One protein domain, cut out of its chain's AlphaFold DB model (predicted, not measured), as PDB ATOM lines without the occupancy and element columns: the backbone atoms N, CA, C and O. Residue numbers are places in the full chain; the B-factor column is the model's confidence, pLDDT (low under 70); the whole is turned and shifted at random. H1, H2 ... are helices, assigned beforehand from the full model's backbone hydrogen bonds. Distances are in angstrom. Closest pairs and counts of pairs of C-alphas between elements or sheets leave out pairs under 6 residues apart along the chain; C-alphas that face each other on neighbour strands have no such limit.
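Overview. This is residues 109 to 206 of the 248 residues of an uncharacterized protein of Pectobacterium carotovorum (UniProt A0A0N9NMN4). Helices cross one another at wide angles: H6 crosses H4 and meets H5 near one end to make a three-helix head, and H7 packs on H4 near the middle of the domain. H2 packs on H7, and H1 with the long loop of residues 113 to 129 makes the end far from H5. The printed part has 98 residues with seven named helices, H1 to H7 in chain order, and no named strand; the class is all helix. It is compact, with a radius of gyration of the C-alphas of 13.5 A and spans of 39 by 27 by 25 A.

Along the chain. Find C-alpha 174 at (165.410, 150.626, 221.345); from there H6 runs 16.5 A to residue 185. H4 is residues 148 to 158, 15.1 A, and H5 residues 163 to 170. H7, residues 195 to 204, runs 14.4 A to C-alpha 204 at (166.243, 174.607, 208.020). H2 is residues 130 to 137, H3 residues 142 to 145, and H1 residues 109 to 112.

Arrangement. Look at Asp 150 and Ser 180, the closest C-alphas of H4 and H6, 6.3 A apart; these helices touch, about perpendicular at 89 degrees. H6 touches H5 with residues 174 to 178 alone, closest at the C-alphas of Ser 167 and Pro 174, 5.2 A. H7 touches H4 at the C-alphas of Ile 158 and Lys 199, 5.1 A, at 88 degrees. H7 touches H2 at the C-alphas of Leu 134 and Val 201, 6.5 A. H1 is close to H7 but not clearly touching, and H3 stands likewise to H4 and H6. In H2, H5, H6 and H7 every O i to N i+4 pair is within hydrogen-bond range, in H4 6 of 7; H1 and H3 are too short for such a pair.

Size, cuts and confidence. The C-alphas of Asn 116 and Asn 171 are farthest apart, 39.6 A. The printed part has no cut, and the link from H1 to H2 is long. Look for pLDDT under 70 at residues 109 to 119.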
ATOM      1  N   ASP A 109     173.785 174.095 205.189       50.50
ATOM      2  CA  ASP A 109     172.856 173.255 204.442       50.50
ATOM      3  C   ASP A 109     171.802 174.118 203.719       50.50
ATOM      4  O   ASP A 109     171.541 173.861 202.556       50.50
ATOM      5  N   LEU A 110     171.278 175.203 204.316       56.84
ATOM      6  CA  LEU A 110     170.344 176.133 203.650       56.84
ATOM      7  C   LEU A 110     170.903 176.743 202.357       56.84
ATOM      8  O   LEU A 110     170.148 176.973 201.419       56.84
ATOM      9  N   LEU A 111     172.208 177.021 202.319       54.53
ATOM     10  CA  LEU A 111     172.884 177.614 201.160       54.53
ATOM     11  C   LEU A 111     173.269 176.564 200.109       54.53
ATOM     12  O   LEU A 111     173.533 176.916 198.963       54.53
ATOM     13  N   LEU A 112     173.329 175.291 200.510       57.41
ATOM     14  CA  LEU A 112     173.799 174.163 199.704       57.41
ATOM     15  C   LEU A 112     172.684 173.170 199.337       57.41
ATOM     16  O   LEU A 112     172.977 172.137 198.730       57.41
ATOM     17  N   ILE A 113     171.424 173.436 199.706       60.09
ATOM     18  CA  ILE A 113     170.286 172.624 199.263       60.09
ATOM     19  C   ILE A 113     170.175 172.766 197.747       60.09
ATOM     20  O   ILE A 113     169.675 173.754 197.218       60.09
ATOM     21  N   ASP A 114     170.647 171.742 197.047       56.38
ATOM     22  CA  ASP A 114     170.204 171.466 195.693       56.38
ATOM     23  C   ASP A 114     168.847 170.762 195.795       56.38
ATOM     24  O   ASP A 114     168.760 169.587 196.180       56.38
ATOM     25  N   ASP A 115     167.785 171.507 195.488       54.00
ATOM     26  CA  ASP A 115     166.392 171.049 195.488       54.00
ATOM     27  C   ASP A 115     166.176 169.775 194.649       54.00
ATOM     28  O   ASP A 115     165.203 169.047 194.861       54.00
ATOM     29  N   ASN A 116     167.093 169.462 193.726       51.59
ATOM     30  CA  ASN A 116     166.944 168.369 192.770       51.59
ATOM     31  C   ASN A 116     167.554 167.026 193.210       51.59
ATOM     32  O   ASN A 116     167.346 166.021 192.527       51.59
ATOM     33  N   ASN A 117     168.278 166.961 194.336       53.22
ATOM     34  CA  ASN A 117     169.126 165.794 194.640       53.22
ATOM     35  C   ASN A 117     168.628 164.864 195.753       53.22
ATOM     36  O   ASN A 117     169.303 163.882 196.068       53.22
ATOM     37  N   PHE A 118     167.457 165.110 196.346       58.19
ATOM     38  CA  PHE A 118     166.994 164.301 197.475       58.19
ATOM     39  C   PHE A 118     165.588 163.735 197.262       58.19
ATOM     40  O   PHE A 118     164.586 164.431 197.388       58.19
ATOM     41  N   TYR A 119     165.522 162.433 196.977       64.75
ATOM     42  CA  TYR A 119     164.268 161.692 196.855       64.75
ATOM     43  C   TYR A 119     163.893 161.046 198.192       64.75
ATOM     44  O   TYR A 119     164.418 159.987 198.538       64.75
ATOM     45  N   TYR A 120     162.958 161.656 198.919       76.62
ATOM     46  CA  TYR A 120     162.335 161.067 200.110       76.62
ATOM     47  C   TYR A 120     161.006 160.411 199.750       76.62
ATOM     48  O   TYR A 120     160.396 160.766 198.738       76.62
ATOM     49  N   LYS A 121     160.557 159.437 200.549       76.69
ATOM     50  CA  LYS A 121     159.303 158.719 200.299       76.69
ATOM     51  C   LYS A 121     158.440 158.613 201.548       76.69
ATOM     52  O   LYS A 121     158.964 158.440 202.644       76.69
ATOM     53  N   ASP A 122     157.127 158.675 201.357       76.12
ATOM     54  CA  ASP A 122     156.158 158.336 202.398       76.12
ATOM     55  C   ASP A 122     156.009 156.807 202.565       76.12
ATOM     56  O   ASP A 122     156.649 156.004 201.877       76.12
ATOM     57  N   ASN A 123     155.115 156.389 203.466       73.25
ATOM     58  CA  ASN A 123     154.827 154.970 203.710       73.25
ATOM     59  C   ASN A 123     154.215 154.228 202.503       73.25
ATOM     60  O   ASN A 123     154.219 152.999 202.493       73.25
ATOM     61  N   PHE A 124     153.671 154.945 201.517       79.00
ATOM     62  CA  PHE A 124     153.082 154.395 200.293       79.00
ATOM     63  C   PHE A 124     154.042 154.475 199.093       79.00
ATOM     64  O   PHE A 124     153.703 154.030 197.999       79.00
ATOM     65  N   GLY A 125     155.255 155.004 199.290       77.19
ATOM     66  CA  GLY A 125     156.260 155.172 198.246       77.19
ATOM     67  C   GLY A 125     156.116 156.450 197.419       77.19
ATOM     68  O   GLY A 125     156.875 156.620 196.457       77.19
ATOM     69  N   ASN A 126     155.197 157.350 197.781       80.00
ATOM     70  CA  ASN A 126     155.039 158.645 197.127       80.00
ATOM     71  C   ASN A 126     156.236 159.537 197.439       80.00
ATOM     72  O   ASN A 126     156.745 159.531 198.559       80.00
ATOM     73  N   LYS A 127     156.680 160.318 196.452       80.25
ATOM     74  CA  LYS A 127     157.808 161.238 196.625       80.25
ATOM     75  C   LYS A 127     157.424 162.385 197.559       80.25
ATOM     76  O   LYS A 127     156.383 163.005 197.370       80.25
ATOM     77  N   LEU A 128     158.298 162.687 198.512       78.50
ATOM     78  CA  LEU A 128     158.201 163.850 199.389       78.50
ATOM     79  C   LEU A 128     159.239 164.884 198.958       78.50
ATOM     80  O   LEU A 128     160.441 164.610 198.976       78.50
ATOM     81  N   MET A 129     158.764 166.070 198.578       79.88
ATOM     82  CA  MET A 129     159.620 167.205 198.248       79.88
ATOM     83  C   MET A 129     159.904 168.021 199.507       79.88
ATOM     84  O   MET A 129     159.012 168.288 200.320       79.88
ATOM     85  N   ILE A 130     161.160 168.437 199.665       80.94
ATOM     86  CA  ILE A 130     161.584 169.211 200.835       80.94
ATOM     87  C   ILE A 130     160.881 170.572 200.895       80.94
ATOM     88  O   ILE A 130     160.411 170.959 201.959       80.94
ATOM     89  N   ASN A 131     160.712 171.253 199.760       80.75
ATOM     90  CA  ASN A 131     160.076 172.572 199.702       80.75
ATOM     91  C   ASN A 131     158.600 172.537 200.120       80.75
ATOM     92  O   ASN A 131     158.177 173.354 200.942       80.75
ATOM     93  N   ASP A 132     157.844 171.547 199.645       82.38
ATOM     94  CA  ASP A 132     156.444 171.348 200.043       82.38
ATOM     95  C   ASP A 132     156.351 171.111 201.553       82.38
ATOM     96  O   ASP A 132     155.603 171.780 202.267       82.38
ATOM     97  N   THR A 133     157.211 170.229 202.058       86.44
ATOM     98  CA  THR A 133     157.323 169.914 203.483       86.44
ATOM     99  C   THR A 133     157.623 171.158 204.327       86.44
ATOM    100  O   THR A 133     156.979 171.395 205.351       86.44
ATOM    101  N   LEU A 134     158.577 171.987 203.895       85.75
ATOM    102  CA  LEU A 134     158.945 173.227 204.578       85.75
ATOM    103  C   LEU A 134     157.791 174.228 204.594       85.75
ATOM    104  O   LEU A 134     157.520 174.821 205.639       85.75
ATOM    105  N   SER A 135     157.095 174.396 203.466       84.12
ATOM    106  CA  SER A 135     155.970 175.331 203.354       84.12
ATOM    107  C   SER A 135     154.838 175.000 204.332       84.12
ATOM    108  O   SER A 135     154.266 175.902 204.943       84.12
ATOM    109  N   ILE A 136     154.584 173.707 204.552       86.31
ATOM    110  CA  ILE A 136     153.574 173.219 205.492       86.31
ATOM    111  C   ILE A 136     154.062 173.393 206.934       86.31
ATOM    112  O   ILE A 136     153.360 173.964 207.770       86.31
ATOM    113  N   LEU A 137     155.270 172.912 207.243       89.69
ATOM    114  CA  LEU A 137     155.759 172.806 208.620       89.69
ATOM    115  C   LEU A 137     156.214 174.142 209.224       89.69
ATOM    116  O   LEU A 137     156.202 174.276 210.450       89.69
ATOM    117  N   LYS A 138     156.552 175.144 208.401       85.94
ATOM    118  CA  LYS A 138     156.980 176.483 208.854       85.94
ATOM    119  C   LYS A 138     155.966 177.163 209.780       85.94
ATOM    120  O   LYS A 138     156.362 177.894 210.683       85.94
ATOM    121  N   TYR A 139     154.674 176.922 209.572       84.31
ATOM    122  CA  TYR A 139     153.595 177.590 210.312       84.31
ATOM    123  C   TYR A 139     153.011 176.743 211.448       84.31
ATOM    124  O   TYR A 139     152.052 177.149 212.108       84.31
ATOM    125  N   ILE A 140     153.565 175.554 211.697       86.12
ATOM    126  CA  ILE A 140     153.030 174.643 212.705       86.12
ATOM    127  C   ILE A 140     153.640 174.940 214.071       86.12
ATOM    128  O   ILE A 140     154.852 175.049 214.236       86.12
ATOM    129  N   ASN A 141     152.792 174.958 215.101       85.00
ATOM    130  CA  ASN A 141     153.273 174.888 216.474       85.00
ATOM    131  C   ASN A 141     153.725 173.451 216.794       85.00
ATOM    132  O   ASN A 141     152.908 172.566 217.076       85.00
ATOM    133  N   LEU A 142     155.040 173.239 216.758       87.31
ATOM    134  CA  LEU A 142     155.696 171.951 216.984       87.31
ATOM    135  C   LEU A 142     155.270 171.287 218.301       87.31
ATOM    136  O   LEU A 142     154.983 170.091 218.333       87.31
ATOM    137  N   PHE A 143     155.135 172.075 219.371       88.62
ATOM    138  CA  PHE A 143     154.789 171.588 220.710       88.62
ATOM    139  C   PHE A 143     153.302 171.259 220.882       88.62
ATOM    140  O   PHE A 143     152.939 170.578 221.838       88.62
ATOM    141  N   LYS A 144     152.441 171.660 219.932       87.81
ATOM    142  CA  LYS A 144     151.068 171.136 219.825       87.81
ATOM    143  C   LYS A 144     151.017 169.775 219.125       87.81
ATOM    144  O   LYS A 144     150.098 168.999 219.370       87.81
ATOM    145  N   LYS A 145     151.985 169.470 218.253       88.88
ATOM    146  CA  LYS A 145     152.050 168.200 217.502       88.88
ATOM    147  C   LYS A 145     152.869 167.125 218.215       88.88
ATOM    148  O   LYS A 145     152.565 165.937 218.100       88.88
ATOM    149  N   ILE A 146     153.908 167.511 218.949       91.50
ATOM    150  CA  ILE A 146     154.869 166.590 219.561       91.50
ATOM    151  C   ILE A 146     154.830 166.737 221.081       91.50
ATOM    152  O   ILE A 146     154.902 167.836 221.619       91.50
ATOM    153  N   SER A 147     154.711 165.605 221.783       90.44
ATOM    154  CA  SER A 147     154.742 165.592 223.248       90.44
ATOM    155  C   SER A 147     156.148 165.911 223.753       90.44
ATOM    156  O   SER A 147     157.121 165.640 223.064       90.44
ATOM    157  N   GLN A 148     156.295 166.394 224.984       88.12
ATOM    158  CA  GLN A 148     157.618 166.746 225.523       88.12
ATOM    159  C   GLN A 148     158.588 165.558 225.608       88.12
ATOM    160  O   GLN A 148     159.785 165.705 225.369       88.12
ATOM    161  N   LYS A 149     158.070 164.351 225.876       88.31
ATOM    162  CA  LYS A 149     158.872 163.118 225.844       88.31
ATOM    163  C   LYS A 149     159.350 162.793 224.428       88.31
ATOM    164  O   LYS A 149     160.511 162.449 224.244       88.31
ATOM    165  N   ASP A 150     158.465 162.932 223.440       93.12
ATOM    166  CA  ASP A 150     158.825 162.738 222.031       93.12
ATOM    167  C   ASP A 150     159.772 163.837 221.538       93.12
ATOM    168  O   ASP A 150     160.651 163.558 220.731       93.12
ATOM    169  N   TRP A 151     159.623 165.067 222.039       94.81
ATOM    170  CA  TRP A 151     160.467 166.196 221.664       94.81
ATOM    171  C   TRP A 151     161.915 165.979 222.090       94.81
ATOM    172  O   TRP A 151     162.817 166.251 221.312       94.81
ATOM    173  N   LEU A 152     162.157 165.408 223.271       93.88
ATOM    174  CA  LEU A 152     163.507 165.028 223.686       93.88
ATOM    175  C   LEU A 152     164.157 164.036 222.708       93.88
ATOM    176  O   LEU A 152     165.313 164.212 222.332       93.88
ATOM    177  N   ILE A 153     163.412 163.019 222.267       96.00
ATOM    178  CA  ILE A 153     163.891 162.041 221.278       96.00
ATOM    179  C   ILE A 153     164.157 162.732 219.934       96.00
ATOM    180  O   ILE A 153     165.222 162.549 219.349       96.00
ATOM    181  N   ALA A 154     163.211 163.548 219.467       95.62
ATOM    182  CA  ALA A 154     163.324 164.320 218.235       95.62
ATOM    183  C   ALA A 154     164.544 165.255 218.257       95.62
ATOM    184  O   ALA A 154     165.333 165.254 217.318       95.62
ATOM    185  N   TRP A 155     164.756 165.981 219.355       94.31
ATOM    186  CA  TRP A 155     165.890 166.883 219.535       94.31
ATOM    187  C   TRP A 155     167.231 166.141 219.486       94.31
ATOM    188  O   TRP A 155     168.143 166.561 218.781       94.31
ATOM    189  N   LEU A 156     167.340 164.976 220.134       91.69
ATOM    190  CA  LEU A 156     168.545 164.138 220.048       91.69
ATOM    191  C   LEU A 156     168.818 163.647 218.613       91.69
ATOM    192  O   LEU A 156     169.974 163.557 218.206       91.69
ATOM    193  N   ILE A 157     167.772 163.366 217.829       94.06
ATOM    194  CA  ILE A 157     167.905 162.969 216.416       94.06
ATOM    195  C   ILE A 157     168.433 164.116 215.555       94.06
ATOM    196  O   ILE A 157     169.259 163.870 214.676       94.06
ATOM    197  N   ILE A 158     167.990 165.351 215.808       90.81
ATOM    198  CA  ILE A 158     168.494 166.546 215.108       90.81
ATOM    199  C   ILE A 158     170.014 166.690 215.309       90.81
ATOM    200  O   ILE A 158     170.724 167.068 214.377       90.81
ATOM    201  N   HIS A 159     170.509 166.306 216.490       84.94
ATOM    202  CA  HIS A 159     171.930 166.261 216.853       84.94
ATOM    203  C   HIS A 159     172.623 164.916 216.542       84.94
ATOM    204  O   HIS A 159     173.603 164.557 217.193       84.94
ATOM    205  N   ASP A 160     172.121 164.161 215.559       86.00
ATOM    206  CA  ASP A 160     172.751 162.946 215.017       86.00
ATOM    207  C   ASP A 160     172.902 161.767 216.005       86.00
ATOM    208  O   ASP A 160     173.695 160.844 215.791       86.00
ATOM    209  N   PHE A 161     172.114 161.719 217.086       88.25
ATOM    210  CA  PHE A 161     172.081 160.526 217.935       88.25
ATOM    211  C   PHE A 161     171.345 159.391 217.217       88.25
ATOM    212  O   PHE A 161     170.236 159.583 216.714       88.25
ATOM    213  N   THR A 162     171.926 158.188 217.218       89.81
ATOM    214  CA  THR A 162     171.277 156.964 216.716       89.81
ATOM    215  C   THR A 162     170.229 156.439 217.702       89.81
ATOM    216  O   THR A 162     170.200 156.842 218.868       89.81
ATOM    217  N   THR A 163     169.356 155.529 217.259       93.19
ATOM    218  CA  THR A 163     168.340 154.910 218.135       93.19
ATOM    219  C   THR A 163     168.986 154.227 219.348       93.19
ATOM    220  O   THR A 163     168.488 154.364 220.466       93.19
ATOM    221  N   GLU A 164     170.133 153.570 219.164       92.12
ATOM    222  CA  GLU A 164     170.893 152.911 220.232       92.12
ATOM    223  C   GLU A 164     171.440 153.928 221.236       92.12
ATOM    224  O   GLU A 164     171.296 153.753 222.446       92.12
ATOM    225  N   ARG A 165     172.017 155.039 220.756       91.38
ATOM    226  CA  ARG A 165     172.541 156.096 221.638       91.38
ATOM    227  C   ARG A 165     171.428 156.762 222.444       91.38
ATOM    228  O   ARG A 165     171.615 157.029 223.627       91.38
ATOM    229  N   ILE A 166     170.267 156.995 221.831       92.00
ATOM    230  CA  ILE A 166     169.090 157.546 222.521       92.00
ATOM    231  C   ILE A 166     168.575 156.556 223.568       92.00
ATOM    232  O   ILE A 166     168.289 156.950 224.697       92.00
ATOM    233  N   SER A 167     168.488 155.274 223.207       92.56
ATOM    234  CA  SER A 167     168.089 154.188 224.105       92.56
ATOM    235  C   SER A 167     168.959 154.150 225.365       92.56
ATOM    236  O   SER A 167     168.416 154.140 226.472       92.56
ATOM    237  N   LEU A 168     170.284 154.230 225.207       91.38
ATOM    238  CA  LEU A 168     171.233 154.313 226.321       91.38
ATOM    239  C   LEU A 168     171.059 155.603 227.134       91.38
ATOM    240  O   LEU A 168     170.990 155.554 228.359       91.38
ATOM    241  N   TYR A 169     170.943 156.757 226.469       88.25
ATOM    242  CA  TYR A 169     170.818 158.056 227.138       88.25
ATOM    243  C   TYR A 169     169.548 158.174 227.997       88.25
ATOM    244  O   TYR A 169     169.575 158.781 229.073       88.25
ATOM    245  N   LEU A 170     168.436 157.602 227.522       90.12
ATOM    246  CA  LEU A 170     167.131 157.644 228.187       90.12
ATOM    247  C   LEU A 170     166.850 156.427 229.074       90.12
ATOM    248  O   LEU A 170     165.820 156.415 229.746       90.12
ATOM    249  N   ASN A 171     167.730 155.421 229.076       92.56
ATOM    250  CA  ASN A 171     167.505 154.127 229.722       92.56
ATOM    251  C   ASN A 171     166.165 153.481 229.299       92.56
ATOM    252  O   ASN A 171     165.345 153.071 230.122       92.56
ATOM    253  N   GLN A 172     165.906 153.447 227.989       94.19
ATOM    254  CA  GLN A 172     164.690 152.884 227.388       94.19
ATOM    255  C   GLN A 172     165.047 151.849 226.327       94.19
ATOM    256  O   GLN A 172     166.088 151.951 225.693       94.19
ATOM    257  N   LYS A 173     164.174 150.865 226.075       95.75
ATOM    258  CA  LYS A 173     164.416 149.847 225.035       95.75
ATOM    259  C   LYS A 173     164.440 150.487 223.630       95.75
ATOM    260  O   LYS A 173     163.545 151.291 223.359       95.75
ATOM    261  N   PRO A 174     165.339 150.078 222.709       95.38
ATOM    262  CA  PRO A 174     165.410 150.626 221.345       95.38
ATOM    263  C   PRO A 174     164.068 150.614 220.603       95.38
ATOM    264  O   PRO A 174     163.659 151.627 220.049       95.38
ATOM    265  N   ASN A 175     163.302 149.525 220.723       95.88
ATOM    266  CA  ASN A 175     161.973 149.418 220.112       95.88
ATOM    267  C   ASN A 175     160.991 150.508 220.594       95.88
ATOM    268  O   ASN A 175     160.168 151.000 219.829       95.88
ATOM    269  N   SER A 176     161.083 150.934 221.859       95.31
ATOM    270  CA  SER A 176     160.263 152.037 222.384       95.31
ATOM    271  C   SER A 176     160.638 153.378 221.748       95.31
ATOM    272  O   SER A 176     159.771 154.230 221.522       95.31
ATOM    273  N   ILE A 177     161.927 153.567 221.456       95.56
ATOM    274  CA  ILE A 177     162.427 154.748 220.755       95.56
ATOM    275  C   ILE A 177     161.919 154.735 219.311       95.56
ATOM    276  O   ILE A 177     161.318 155.718 218.889       95.56
ATOM    277  N   ASP A 178     162.030 153.613 218.596       94.75
ATOM    278  CA  ASP A 178     161.539 153.494 217.214       94.75
ATOM    279  C   ASP A 178     160.028 153.722 217.092       94.75
ATOM    280  O   ASP A 178     159.575 154.410 216.175       94.75
ATOM    281  N   ILE A 179     159.232 153.213 218.040       94.38
ATOM    282  CA  ILE A 179     157.789 153.496 218.100       94.38
ATOM    283  C   ILE A 179     157.543 155.000 218.263       94.38
ATOM    284  O   ILE A 179     156.674 155.563 217.594       94.38
ATOM    285  N   SER A 180     158.313 155.666 219.129       94.75
ATOM    286  CA  SER A 180     158.194 157.112 219.339       94.75
ATOM    287  C   SER A 180     158.572 157.890 218.075       94.75
ATOM    288  O   SER A 180     157.824 158.788 217.683       94.75
ATOM    289  N   ILE A 181     159.649 157.482 217.388       94.75
ATOM    290  CA  ILE A 181     160.099 158.044 216.106       94.75
ATOM    291  C   ILE A 181     159.011 157.930 215.043       94.75
ATOM    292  O   ILE A 181     158.553 158.942 214.513       94.75
ATOM    293  N   ARG A 182     158.516 156.715 214.783       93.38
ATOM    294  CA  ARG A 182     157.444 156.486 213.799       93.38
ATOM    295  C   ARG A 182     156.192 157.295 214.125       93.38
ATOM    296  O   ARG A 182     155.537 157.815 213.226       93.38
ATOM    297  N   ARG A 183     155.866 157.433 215.413       93.00
ATOM    298  CA  ARG A 183     154.704 158.201 215.863       93.00
ATOM    299  C   ARG A 183     154.824 159.683 215.521       93.00
ATOM    300  O   ARG A 183     153.842 160.234 215.032       93.00
ATOM    301  N   PHE A 184     155.955 160.339 215.806       94.38
ATOM    302  CA  PHE A 184     156.098 161.771 215.505       94.38
ATOM    303  C   PHE A 184     156.397 162.073 214.039       94.38
ATOM    304  O   PHE A 184     155.977 163.125 213.566       94.38
ATOM    305  N   LEU A 185     157.018 161.150 213.303       92.88
ATOM    306  CA  LEU A 185     157.224 161.299 211.861       92.88
ATOM    307  C   LEU A 185     155.973 160.989 211.027       92.88
ATOM    308  O   LEU A 185     155.894 161.423 209.886       92.88
ATOM    309  N   GLY A 186     155.012 160.235 211.559       89.19
ATOM    310  CA  GLY A 186     153.866 159.744 210.792       89.19
ATOM    311  C   GLY A 186     152.759 160.769 210.502       89.19
ATOM    312  O   GLY A 186     152.794 161.915 210.958       89.19
ATOM    313  N   VAL A 187     151.715 160.282 209.812       82.00
ATOM    314  CA  VAL A 187     150.566 161.043 209.263       82.00
ATOM    315  C   VAL A 187     149.881 161.952 210.293       82.00
ATOM    316  O   VAL A 187     149.366 163.007 209.977       82.00
ATOM    317  N   LYS A 188     149.829 161.558 211.569       82.62
ATOM    318  CA  LYS A 188     149.073 162.321 212.581       82.62
ATOM    319  C   LYS A 188     149.850 163.494 213.183       82.62
ATOM    320  O   LYS A 188     149.282 164.244 213.980       82.62
ATOM    321  N   LYS A 189     151.145 163.618 212.881       88.62
ATOM    322  CA  LYS A 189     152.032 164.599 213.513       88.62
ATOM    323  C   LYS A 189     152.747 165.450 212.474       88.62
ATOM    324  O   LYS A 189     152.229 166.521 212.170       88.62
ATOM    325  N   LEU A 190     153.908 165.007 211.993       90.81
ATOM    326  CA  LEU A 190     154.735 165.789 211.072       90.81
ATOM    327  C   LEU A 190     154.612 165.369 209.606       90.81
ATOM    328  O   LEU A 190     155.011 166.147 208.752       90.81
ATOM    329  N   GLU A 191     154.095 164.171 209.317       90.06
ATOM    330  CA  GLU A 191     153.942 163.667 207.939       90.06
ATOM    331  C   GLU A 191     155.258 163.616 207.140       90.06
ATOM    332  O   GLU A 191     155.286 163.777 205.926       90.06
ATOM    333  N   LEU A 192     156.370 163.373 207.833       89.75
ATOM    334  CA  LEU A 192     157.708 163.328 207.245       89.75
ATOM    335  C   LEU A 192     158.120 161.921 206.838       89.75
ATOM    336  O   LEU A 192     158.791 161.758 205.828       89.75
ATOM    337  N   PHE A 193     157.734 160.918 207.635       87.88
ATOM    338  CA  PHE A 193     157.988 159.478 207.450       87.88
ATOM    339  C   PHE A 193     159.460 159.033 207.368       87.88
ATOM    340  O   PHE A 193     159.756 157.880 207.672       87.88
ATOM    341  N   ASP A 194     160.384 159.940 207.063       87.88
ATOM    342  CA  ASP A 194     161.810 159.707 206.901       87.88
ATOM    343  C   ASP A 194     162.627 160.506 207.931       87.88
ATOM    344  O   ASP A 194     162.369 161.682 208.214       87.88
ATOM    345  N   ARG A 195     163.623 159.840 208.522       89.50
ATOM    346  CA  ARG A 195     164.468 160.408 209.582       89.50
ATOM    347  C   ARG A 195     165.415 161.482 209.053       89.50
ATOM    348  O   ARG A 195     165.640 162.471 209.749       89.50
ATOM    349  N   GLU A 196     165.969 161.305 207.858       85.81
ATOM    350  CA  GLU A 196     166.904 162.262 207.265       85.81
ATOM    351  C   GLU A 196     166.171 163.493 206.733       85.81
ATOM    352  O   GLU A 196     166.642 164.614 206.940       85.81
ATOM    353  N   LEU A 197     164.977 163.319 206.154       86.50
ATOM    354  CA  LEU A 197     164.098 164.441 205.823       86.50
ATOM    355  C   LEU A 197     163.770 165.260 207.077       86.50
ATOM    356  O   LEU A 197     163.902 166.484 207.062       86.50
ATOM    357  N   PHE A 198     163.421 164.598 208.187       91.31
ATOM    358  CA  PHE A 198     163.177 165.281 209.458       91.31
ATOM    359  C   PHE A 198     164.371 166.091 209.943       91.31
ATOM    360  O   PHE A 198     164.198 167.252 210.314       91.31
ATOM    361  N   LYS A 199     165.580 165.525 209.909       87.81
ATOM    362  CA  LYS A 199     166.791 166.246 210.319       87.81
ATOM    363  C   LYS A 199     167.015 167.495 209.472       87.81
ATOM    364  O   LYS A 199     167.284 168.556 210.031       87.81
ATOM    365  N   LYS A 200     166.854 167.397 208.150       84.50
ATOM    366  CA  LYS A 200     167.012 168.548 207.248       84.50
ATOM    367  C   LYS A 200     165.981 169.633 207.509       84.50
ATOM    368  O   LYS A 200     166.351 170.782 207.725       84.50
ATOM    369  N   VAL A 201     164.705 169.263 207.560       87.19
ATOM    370  CA  VAL A 201     163.604 170.188 207.864       87.19
ATOM    371  C   VAL A 201     163.837 170.880 209.204       87.19
ATOM    372  O   VAL A 201     163.727 172.097 209.301       87.19
ATOM    373  N   ALA A 202     164.213 170.119 210.232       88.88
ATOM    374  CA  ALA A 202     164.471 170.654 211.557       88.88
ATOM    375  C   ALA A 202     165.663 171.625 211.592       88.88
ATOM    376  O   ALA A 202     165.620 172.607 212.331       88.88
ATOM    377  N   ARG A 203     166.714 171.385 210.799       82.75
ATOM    378  CA  ARG A 203     167.845 172.316 210.657       82.75
ATOM    379  C   ARG A 203     167.432 173.604 209.953       82.75
ATOM    380  O   ARG A 203     167.694 174.682 210.472       82.75
ATOM    381  N   ILE A 204     166.726 173.480 208.832       80.50
ATOM    382  CA  ILE A 204     166.243 174.607 208.020       80.50
ATOM    383  C   ILE A 204     165.280 175.498 208.810       80.50
ATOM    384  O   ILE A 204     165.391 176.718 208.770       80.50
ATOM    385  N   LEU A 205     164.352 174.897 209.559       84.50
ATOM    386  CA  LEU A 205     163.361 175.623 210.361       84.50
ATOM    387  C   LEU A 205     163.883 176.047 211.747       84.50
ATOM    388  O   LEU A 205     163.107 176.536 212.570       84.50
ATOM    389  N   GLY A 206     165.168 175.836 212.050       82.44
ATOM    390  CA  GLY A 206     165.761 176.262 213.321       82.44
ATOM    391  C   GLY A 206     165.266 175.486 214.548       82.44
ATOM    392  O   GLY A 206     165.352 175.970 215.677       82.44
TER     393      GLY A 206